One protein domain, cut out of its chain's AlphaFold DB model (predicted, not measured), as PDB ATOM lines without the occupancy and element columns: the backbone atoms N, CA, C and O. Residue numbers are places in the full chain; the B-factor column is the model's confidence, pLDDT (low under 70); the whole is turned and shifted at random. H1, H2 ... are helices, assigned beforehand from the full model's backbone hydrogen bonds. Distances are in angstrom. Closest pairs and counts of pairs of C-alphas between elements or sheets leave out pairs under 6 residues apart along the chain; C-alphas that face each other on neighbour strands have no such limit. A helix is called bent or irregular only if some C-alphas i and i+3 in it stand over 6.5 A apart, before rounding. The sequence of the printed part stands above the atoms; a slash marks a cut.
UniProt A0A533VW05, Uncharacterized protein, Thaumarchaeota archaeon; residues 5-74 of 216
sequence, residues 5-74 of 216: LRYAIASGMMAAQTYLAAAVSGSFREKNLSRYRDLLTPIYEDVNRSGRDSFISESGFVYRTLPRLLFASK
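What this domain is: This is residues 5 to 74 of the 216 residues of an uncharacterized protein of Thaumarchaeota archaeon (UniProt A0A533VW05). A helical hairpin, made of H1 and the first arm of the long bent helix H2, forms a small body at one end, and from it a long helical arm sticks out with residues 48 to 74. That arm holds the later part of H2 and then H3, and it makes most of the length. The printed part has 70 residues with three named helices, in the order H1, H2, H3, and no named strand; the class is all helix. The whole is extended, with a radius of gyration of the C-alphas of 20.8 A and spans of 69 by 20 by 12 A.

Where its parts are: The longest helix by residues is H2, residues 30 to 57. By its hydrogen bonds it was assigned as one helix, but it is bent: C-alphas 39 and 42 are 7.2 A apart. Its arm H2a, residues 30 to 39, measures 14.8 A from first to last C-alpha and begins with C-alpha 30 at (160.451, 148.686, 91.802). Its arm H2b, residues 42 to 57, measures 22.7 A. H1, residues 5 to 24, measures 28.9 A and begins with C-alpha 5 at (178.004, 135.012, 107.982). H3, residues 60 to 72, measures 17.9 A and ends with C-alpha 72 at (217.028, 141.449, 108.047). H3 is neither bent nor irregular, but only just: C-alphas 64 and 67 are 6.4 A apart.

How they stand to each other: The lines of H2a and H2b stand at a steep tilt of 48 degrees. H1 and H2a form a helical hairpin and run opposite ways at a shallow tilt of 32 degrees. H1 touches H2a with residues 14 to 22 alone; the closest C-alphas, those of Thr 18 and Tyr 36, are 5.7 A apart. H1 and H2b are close but not clearly touching, with the closest C-alphas, those of Tyr 7 and Ile 43, 6.8 A apart. H2b and H3 are also close but not clearly touching: their closest C-alphas, those of Ile 56 and Val 62, are 8.0 A apart. H2b and H3 run the same way at a steep tilt of 43 degrees. H3 is apart from H1 and from H2a. Every O i to N i+4 pair is within hydrogen-bond range in H1 and H2b, against 3 of 6 in H2a and 7 of 9 in H3.

The domain as a whole: The two C-alphas farthest apart, those of Gly 26 and Lys 74, are 69.5 A apart. Without residues 48 to 74, which stand free, the body spans 32 by 16 by 9 A. The printed part has no cut, and the links from H1 to H2 and from H2 to H3 are tight. The mean pLDDT of the printed part is 80.3; it is under 70 at residues 30, 32, 54 to 61, 63 to 64 and 74.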
ATOM      1  N   LEU A   5     179.239 135.695 107.583       85.25
ATOM      2  CA  LEU A   5     178.004 135.012 107.982       85.25
ATOM      3  C   LEU A   5     176.997 135.994 108.585       85.25
ATOM      4  O   LEU A   5     175.815 135.976 108.239       85.25
ATOM      5  N   ARG A   6     177.463 136.902 109.446       85.81
ATOM      6  CA  ARG A   6     176.599 137.907 110.086       85.81
ATOM      7  C   ARG A   6     175.965 138.842 109.066       85.81
ATOM      8  O   ARG A   6     174.768 139.109 109.151       85.81
ATOM      9  N   TYR A   7     176.740 139.311 108.088       88.69
ATOM     10  CA  TYR A   7     176.203 140.166 107.030       88.69
ATOM     11  C   TYR A   7     175.256 139.408 106.102       88.69
ATOM     12  O   TYR A   7     174.236 139.974 105.711       88.69
ATOM     13  N   ALA A   8     175.521 138.133 105.808       89.44
ATOM     14  CA  ALA A   8     174.600 137.298 105.042       89.44
ATOM     15  C   ALA A   8     173.241 137.170 105.755       89.44
ATOM     16  O   ALA A   8     172.208 137.483 105.158       89.44
ATOM     17  N   ILE A   9     173.240 136.826 107.049       88.50
ATOM     18  CA  ILE A   9     172.020 136.750 107.872       88.50
ATOM     19  C   ILE A   9     171.293 138.100 107.888       88.50
ATOM     20  O   ILE A   9     170.099 138.166 107.594       88.50
ATOM     21  N   ALA A  10     172.013 139.187 108.176       90.88
ATOM     22  CA  ALA A  10     171.434 140.523 108.248       90.88
ATOM     23  C   ALA A  10     170.819 140.958 106.905       90.88
ATOM     24  O   ALA A  10     169.693 141.455 106.879       90.88
ATOM     25  N   SER A  11     171.506 140.713 105.786       93.00
ATOM     26  CA  SER A  11     170.978 141.006 104.447       93.00
ATOM     27  C   SER A  11     169.698 140.214 104.146       93.00
ATOM     28  O   SER A  11     168.728 140.785 103.648       93.00
ATOM     29  N   GLY A  12     169.628 138.939 104.551       92.25
ATOM     30  CA  GLY A  12     168.420 138.118 104.425       92.25
ATOM     31  C   GLY A  12     167.242 138.663 105.238       92.25
ATOM     32  O   GLY A  12     166.123 138.752 104.728       92.25
ATOM     33  N   MET A  13     167.491 139.116 106.471       92.81
ATOM     34  CA  MET A  13     166.474 139.769 107.306       92.81
ATOM     35  C   MET A  13     165.958 141.071 106.670       92.81
ATOM     36  O   MET A  13     164.749 141.308 106.649       92.81
ATOM     37  N   MET A  14     166.842 141.896 106.099       92.88
ATOM     38  CA  MET A  14     166.462 143.137 105.403       92.88
ATOM     39  C   MET A  14     165.668 142.872 104.117       92.88
ATOM     40  O   MET A  14     164.727 143.609 103.801       92.88
ATOM     41  N   ALA A  15     166.010 141.810 103.383       92.12
ATOM     42  CA  ALA A  15     165.257 141.377 102.209       92.12
ATOM     43  C   ALA A  15     163.834 140.956 102.605       92.12
ATOM     44  O   ALA A  15     162.860 141.433 102.016       92.12
ATOM     45  N   ALA A  16     163.701 140.147 103.663       91.19
ATOM     46  CA  ALA A  16     162.407 139.745 104.210       91.19
ATOM     47  C   ALA A  16     161.582 140.955 104.683       91.19
ATOM     48  O   ALA A  16     160.399 141.066 104.360       91.19
ATOM     49  N   GLN A  17     162.209 141.909 105.377       90.00
ATOM     50  CA  GLN A  17     161.557 143.148 105.806       90.00
ATOM     51  C   GLN A  17     161.040 143.967 104.615       90.00
ATOM     52  O   GLN A  17     159.921 144.486 104.656       90.00
ATOM     53  N   THR A  18     161.828 144.065 103.542       90.56
ATOM     54  CA  THR A  18     161.428 144.774 102.318       90.56
ATOM     55  C   THR A  18     160.239 144.091 101.651       90.56
ATOM     56  O   THR A  18     159.272 144.755 101.275       90.56
ATOM     57  N   TYR A  19     160.275 142.761 101.561       89.31
ATOM     58  CA  TYR A  19     159.181 141.972 101.008       89.31
ATOM     59  C   TYR A  19     157.884 142.152 101.808       89.31
ATOM     60  O   TYR A  19     156.838 142.424 101.222       89.31
ATOM     61  N   LEU A  20     157.947 142.079 103.142       88.44
ATOM     62  CA  LEU A  20     156.781 142.289 104.007       88.44
ATOM     63  C   LEU A  20     156.195 143.697 103.843       88.44
ATOM     64  O   LEU A  20     154.980 143.849 103.739       88.44
ATOM     65  N   ALA A  21     157.038 144.728 103.748       85.38
ATOM     66  CA  ALA A  21     156.575 146.093 103.501       85.38
ATOM     67  C   ALA A  21     155.894 146.246 102.122       85.38
ATOM     68  O   ALA A  21     154.875 146.934 101.998       85.38
ATOM     69  N   ALA A  22     156.420 145.584 101.086       86.88
ATOM     70  CA  ALA A  22     155.808 145.553  99.757       86.88
ATOM     71  C   ALA A  22     154.468 144.792  99.753       86.88
ATOM     72  O   ALA A  22     153.509 145.241  99.121       86.88
ATOM     73  N   ALA A  23     154.379 143.695 100.510       86.12
ATOM     74  CA  ALA A  23     153.160 142.910 100.671       86.12
ATOM     75  C   ALA A  23     152.056 143.705 101.388       86.12
ATOM     76  O   ALA A  23     150.932 143.767 100.897       86.12
ATOM     77  N   VAL A  24     152.382 144.386 102.495       84.62
ATOM     78  CA  VAL A  24     151.434 145.233 103.251       84.62
ATOM     79  C   VAL A  24     150.927 146.407 102.411       84.62
ATOM     80  O   VAL A  24     149.759 146.773 102.492       84.62
ATOM     81  N   SER A  25     151.785 146.984 101.571       81.44
ATOM     82  CA  SER A  25     151.406 148.067 100.653       81.44
ATOM     83  C   SER A  25     150.751 147.581  99.351       81.44
ATOM     84  O   SER A  25     150.484 148.398  98.465       81.44
ATOM     85  N   GLY A  26     150.520 146.269  99.197       80.25
ATOM     86  CA  GLY A  26     149.859 145.664  98.037       80.25
ATOM     87  C   GLY A  26     150.569 145.898  96.700       80.25
ATOM     88  O   GLY A  26     149.946 145.790  95.644       80.25
ATOM     89  N   SER A  27     151.852 146.274  96.707       78.38
ATOM     90  CA  SER A  27     152.571 146.631  95.483       78.38
ATOM     91  C   SER A  27     154.022 146.154  95.498       78.38
ATOM     92  O   SER A  27     154.900 146.740  96.121       78.38
ATOM     93  N   PHE A  28     154.308 145.132  94.695       80.25
ATOM     94  CA  PHE A  28     155.667 144.660  94.401       80.25
ATOM     95  C   PHE A  28     156.280 145.435  93.230       80.25
ATOM     96  O   PHE A  28     156.775 144.864  92.263       80.25
ATOM     97  N   ARG A  29     156.175 146.766  93.269       76.25
ATOM     98  CA  ARG A  29     156.776 147.642  92.256       76.25
ATOM     99  C   ARG A  29     158.212 147.984  92.650       76.25
ATOM    100  O   ARG A  29     158.536 148.011  93.835       76.25
ATOM    101  N   GLU A  30     159.031 148.322  91.657       68.69
ATOM    102  CA  GLU A  30     160.451 148.686  91.802       68.69
ATOM    103  C   GLU A  30     160.711 149.668  92.957       68.69
ATOM    104  O   GLU A  30     161.600 149.440  93.769       68.69
ATOM    105  N   LYS A  31     159.848 150.683  93.117       71.62
ATOM    106  CA  LYS A  31     159.919 151.680  94.202       71.62
ATOM    107  C   LYS A  31     159.872 151.114  95.630       71.62
ATOM    108  O   LYS A  31     160.350 151.754  96.557       71.62
ATOM    109  N   ASN A  32     159.247 149.955  95.829       69.50
ATOM    110  CA  ASN A  32     159.128 149.331  97.147       69.50
ATOM    111  C   ASN A  32     160.258 148.326  97.382       69.50
ATOM    112  O   ASN A  32     160.674 148.136  98.520       69.50
ATOM    113  N   LEU A  33     160.788 147.731  96.309       78.00
ATOM    114  CA  LEU A  33     161.948 146.840  96.361       78.00
ATOM    115  C   LEU A  33     163.268 147.616  96.446       78.00
ATOM    116  O   LEU A  33     164.222 147.122  97.039       78.00
ATOM    117  N   SER A  34     163.319 148.857  95.948       81.94
ATOM    118  CA  SER A  34     164.489 149.735  96.082       81.94
ATOM    119  C   SER A  34     164.834 150.048  97.539       81.94
ATOM    120  O   SER A  34     166.003 150.262  97.842       81.94
ATOM    121  N   ARG A  35     163.854 149.969  98.452       84.38
ATOM    122  CA  ARG A  35     164.068 150.092  99.903       84.38
ATOM    123  C   ARG A  35     165.078 149.071 100.434       84.38
ATOM    124  O   ARG A  35     165.780 149.363 101.396       84.38
ATOM    125  N   TYR A  36     165.189 147.901  99.802       89.12
ATOM    126  CA  TYR A  36     166.202 146.912 100.169       89.12
ATOM    127  C   TYR A  36     167.618 147.470 100.005       89.12
ATOM    128  O   TYR A  36     168.458 147.290 100.883       89.12
ATOM    129  N   ARG A  37     167.871 148.205  98.916       86.69
ATOM    130  CA  ARG A  37     169.171 148.833  98.665       86.69
ATOM    131  C   ARG A  37     169.518 149.835  99.762       86.69
ATOM    132  O   ARG A  37     170.653 149.847 100.223       86.69
ATOM    133  N   ASP A  38     168.535 150.615 100.202       89.06
ATOM    134  CA  ASP A  38     168.732 151.604 101.259       89.06
ATOM    135  C   ASP A  38     169.079 150.920 102.591       89.06
ATOM    136  O   ASP A  38     170.027 151.330 103.260       89.06
ATOM    137  N   LEU A  39     168.383 149.825 102.929       90.12
ATOM    138  CA  LEU A  39     168.665 149.019 104.124       90.12
ATOM    139  C   LEU A  39     170.065 148.391 104.103       90.12
ATOM    140  O   LEU A  39     170.690 148.285 105.154       90.12
ATOM    141  N   LEU A  40     170.575 148.010 102.927       91.94
ATOM    142  CA  LEU A  40     171.914 147.429 102.787       91.94
ATOM    143  C   LEU A  40     173.057 148.445 102.919       91.94
ATOM    144  O   LEU A  40     174.201 148.029 103.099       91.94
ATOM    145  N   THR A  41     172.786 149.752 102.836       91.00
ATOM    146  CA  THR A  41     173.819 150.808 102.854       91.00
ATOM    147  C   THR A  41     174.844 150.643 103.985       91.00
ATOM    148  O   THR A  41     176.037 150.632 103.680       91.00
ATOM    149  N   PRO A  42     174.448 150.408 105.255       89.19
ATOM    150  CA  PRO A  42     175.408 150.261 106.348       89.19
ATOM    151  C   PRO A  42     176.314 149.032 106.188       89.19
ATOM    152  O   PRO A  42     177.496 149.090 106.515       89.19
ATOM    153  N   ILE A  43     175.784 147.926 105.644       87.12
ATOM    154  CA  ILE A  43     176.583 146.728 105.348       87.12
ATOM    155  C   ILE A  43     177.613 147.053 104.264       87.12
ATOM    156  O   ILE A  43     178.785 146.709 104.407       87.12
ATOM    157  N   TYR A  44     177.200 147.735 103.193       87.56
ATOM    158  CA  TYR A  44     178.120 148.116 102.121       87.56
ATOM    159  C   TYR A  44     179.216 149.062 102.603       87.56
ATOM    160  O   TYR A  44     180.372 148.886 102.223       87.56
ATOM    161  N   GLU A  45     178.890 150.043 103.440       88.25
ATOM    162  CA  GLU A  45     179.875 150.966 104.008       88.25
ATOM    163  C   GLU A  45     180.929 150.236 104.847       88.25
ATOM    164  O   GLU A  45     182.124 150.508 104.702       88.25
ATOM    165  N   ASP A  46     180.510 149.271 105.666       86.62
ATOM    166  CA  ASP A  46     181.412 148.515 106.536       86.62
ATOM    167  C   ASP A  46     182.292 147.521 105.755       86.62
ATOM    168  O   ASP A  46     183.508 147.431 105.966       86.62
ATOM    169  N   VAL A  47     181.711 146.841 104.759       85.88
ATOM    170  CA  VAL A  47     182.457 145.989 103.818       85.88
ATOM    171  C   VAL A  47     183.468 146.822 103.026       85.88
ATOM    172  O   VAL A  47     184.633 146.436 102.921       85.88
ATOM    173  N   ASN A  48     183.066 147.991 102.522       85.25
ATOM    174  CA  ASN A  48     183.957 148.895 101.793       85.25
ATOM    175  C   ASN A  48     185.087 149.410 102.688       85.25
ATOM    176  O   ASN A  48     186.243 149.440 102.261       85.25
ATOM    177  N   ARG A  49     184.789 149.780 103.938       84.12
ATOM    178  CA  ARG A  49     185.801 150.182 104.921       84.12
ATOM    179  C   ARG A  49     186.823 149.068 105.139       84.12
ATOM    180  O   ARG A  49     188.017 149.312 104.982       84.12
ATOM    181  N   SER A  50     186.350 147.857 105.409       79.75
ATOM    182  CA  SER A  50     187.194 146.676 105.606       79.75
ATOM    183  C   SER A  50     188.024 146.328 104.365       79.75
ATOM    184  O   SER A  50     189.175 145.904 104.486       79.75
ATOM    185  N   GLY A  51     187.473 146.538 103.166       77.12
ATOM    186  CA  GLY A  51     188.187 146.373 101.901       77.12
ATOM    187  C   GLY A  51     189.372 147.333 101.764       77.12
ATOM    188  O   GLY A  51     190.458 146.913 101.371       77.12
ATOM    189  N   ARG A  52     189.211 148.603 102.162       76.94
ATOM    190  CA  ARG A  52     190.321 149.577 102.180       76.94
ATOM    191  C   ARG A  52     191.401 149.196 103.194       76.94
ATOM    192  O   ARG A  52     192.583 149.289 102.876       76.94
ATOM    193  N   ASP A  53     191.006 148.742 104.381       74.06
ATOM    194  CA  ASP A  53     191.948 148.331 105.431       74.06
ATOM    195  C   ASP A  53     192.748 147.087 105.003       74.06
ATOM    196  O   ASP A  53     193.960 146.995 105.229       74.06
ATOM    197  N   SER A  54     192.091 146.158 104.302       66.75
ATOM    198  CA  SER A  54     192.733 144.980 103.704       66.75
ATOM    199  C   SER A  54     193.675 145.385 102.568       66.75
ATOM    200  O   SER A  54     194.806 144.930 102.532       66.75
ATOM    201  N   PHE A  55     193.294 146.328 101.699       64.94
ATOM    202  CA  PHE A  55     194.183 146.835 100.645       64.94
ATOM    203  C   PHE A  55     195.478 147.458 101.199       64.94
ATOM    204  O   PHE A  55     196.550 147.280 100.620       64.94
ATOM    205  N   ILE A  56     195.400 148.167 102.328       65.25
ATOM    206  CA  ILE A  56     196.567 148.784 102.973       65.25
ATOM    207  C   ILE A  56     197.464 147.712 103.613       65.25
ATOM    208  O   ILE A  56     198.674 147.691 103.371       65.25
ATOM    209  N   SER A  57     196.873 146.811 104.404       63.72
ATOM    210  CA  SER A  57     197.601 145.778 105.158       63.72
ATOM    211  C   SER A  57     198.103 144.616 104.296       63.72
ATOM    212  O   SER A  57     199.156 144.055 104.587       63.72
ATOM    213  N   GLU A  58     197.410 144.300 103.204       63.59
ATOM    214  CA  GLU A  58     197.746 143.215 102.277       63.59
ATOM    215  C   GLU A  58     198.428 143.700 100.996       63.59
ATOM    216  O   GLU A  58     198.620 142.941 100.044       63.59
ATOM    217  N   SER A  59     198.838 144.970 100.955       68.69
ATOM    218  CA  SER A  59     199.573 145.496  99.812       68.69
ATOM    219  C   SER A  59     200.859 144.692  99.571       68.69
ATOM    220  O   SER A  59     201.579 144.303 100.497       68.69
ATOM    221  N   GLY A  60     201.199 144.475  98.296       64.56
ATOM    222  CA  GLY A  60     202.417 143.750  97.917       64.56
ATOM    223  C   GLY A  60     203.697 144.375  98.492       64.56
ATOM    224  O   GLY A  60     204.689 143.675  98.689       64.56
ATOM    225  N   PHE A  61     203.670 145.672  98.823       69.00
ATOM    226  CA  PHE A  61     204.741 146.351  99.549       69.00
ATOM    227  C   PHE A  61     204.849 145.880 101.007       69.00
ATOM    228  O   PHE A  61     205.950 145.555 101.452       69.00
ATOM    229  N   VAL A  62     203.733 145.791 101.738       72.19
ATOM    230  CA  VAL A  62     203.726 145.295 103.122       72.19
ATOM    231  C   VAL A  62     204.188 143.842 103.155       72.19
ATOM    232  O   VAL A  62     205.119 143.541 103.889       72.19
ATOM    233  N   TYR A  63     203.675 142.962 102.292       67.44
ATOM    234  CA  TYR A  63     204.085 141.550 102.297       67.44
ATOM    235  C   TYR A  63     205.517 141.294 101.806       67.44
ATOM    236  O   TYR A  63     206.177 140.374 102.287       67.44
ATOM    237  N   ARG A  64     206.029 142.069 100.840       69.69
ATOM    238  CA  ARG A  64     207.353 141.807 100.246       69.69
ATOM    239  C   ARG A  64     208.474 142.580 100.925       69.69
ATOM    240  O   ARG A  64     209.581 142.056 101.039       69.69
ATOM    241  N   THR A  65     208.219 143.817 101.331       73.44
ATOM    242  CA  THR A  65     209.258 144.739 101.800       73.44
ATOM    243  C   THR A  65     209.366 144.721 103.320       73.44
ATOM    244  O   THR A  65     210.477 144.667 103.846       73.44
ATOM    245  N   LEU A  66     208.234 144.697 104.031       73.44
ATOM    246  CA  LEU A  66     208.222 144.813 105.488       73.44
ATOM    247  C   LEU A  66     208.814 143.570 106.185       73.44
ATOM    248  O   LEU A  66     209.734 143.756 106.982       73.44
ATOM    249  N   PRO A  67     208.447 142.312 105.840       71.31
ATOM    250  CA  PRO A  67     209.127 141.132 106.368       71.31
ATOM    251  C   PRO A  67     210.620 141.122 106.065       71.31
ATOM    252  O   PRO A  67     211.414 140.783 106.932       71.31
ATOM    253  N   ARG A  68     211.040 141.531 104.860       72.12
ATOM    254  CA  ARG A  68     212.469 141.565 104.514       72.12
ATOM    255  C   ARG A  68     213.248 142.510 105.420       72.12
ATOM    256  O   ARG A  68     214.320 142.133 105.867       72.12
ATOM    257  N   LEU A  69     212.710 143.690 105.718       74.19
ATOM    258  CA  LEU A  69     213.339 144.644 106.635       74.19
ATOM    259  C   LEU A  69     213.313 144.150 108.091       74.19
ATOM    260  O   LEU A  69     214.327 144.229 108.782       74.19
ATOM    261  N   LEU A  70     212.186 143.589 108.540       73.00
ATOM    262  CA  LEU A  70     212.006 143.080 109.906       73.00
ATOM    263  C   LEU A  70     212.835 141.820 110.201       73.00
ATOM    264  O   LEU A  70     213.345 141.673 111.307       73.00
ATOM    265  N   PHE A  71     212.999 140.921 109.230       70.06
ATOM    266  CA  PHE A  71     213.835 139.726 109.376       70.06
ATOM    267  C   PHE A  71     215.314 140.001 109.062       70.06
ATOM    268  O   PHE A  71     216.178 139.325 109.615       70.06
ATOM    269  N   ALA A  72     215.641 141.015 108.248       70.00
ATOM    270  CA  ALA A  72     217.028 141.449 108.047       70.00
ATOM    271  C   ALA A  72     217.634 142.084 109.304       70.00
ATOM    272  O   ALA A  72     218.834 141.944 109.538       70.00
ATOM    273  N   SER A  73     216.821 142.742 110.137       72.25
ATOM    274  CA  SER A  73     217.293 143.338 111.392       72.25
ATOM    275  C   SER A  73     217.618 142.302 112.476       72.25
ATOM    276  O   SER A  73     218.173 142.669 113.507       72.25
ATOM    277  N   LYS A  74     217.298 141.014 112.263       63.97
ATOM    278  CA  LYS A  74     217.468 139.891 113.208       63.97
ATOM    279  C   LYS A  74     216.807 140.060 114.586       63.97
ATOM    280  O   LYS A  74     216.916 139.165 115.418       63.97
TER     281      LYS A  74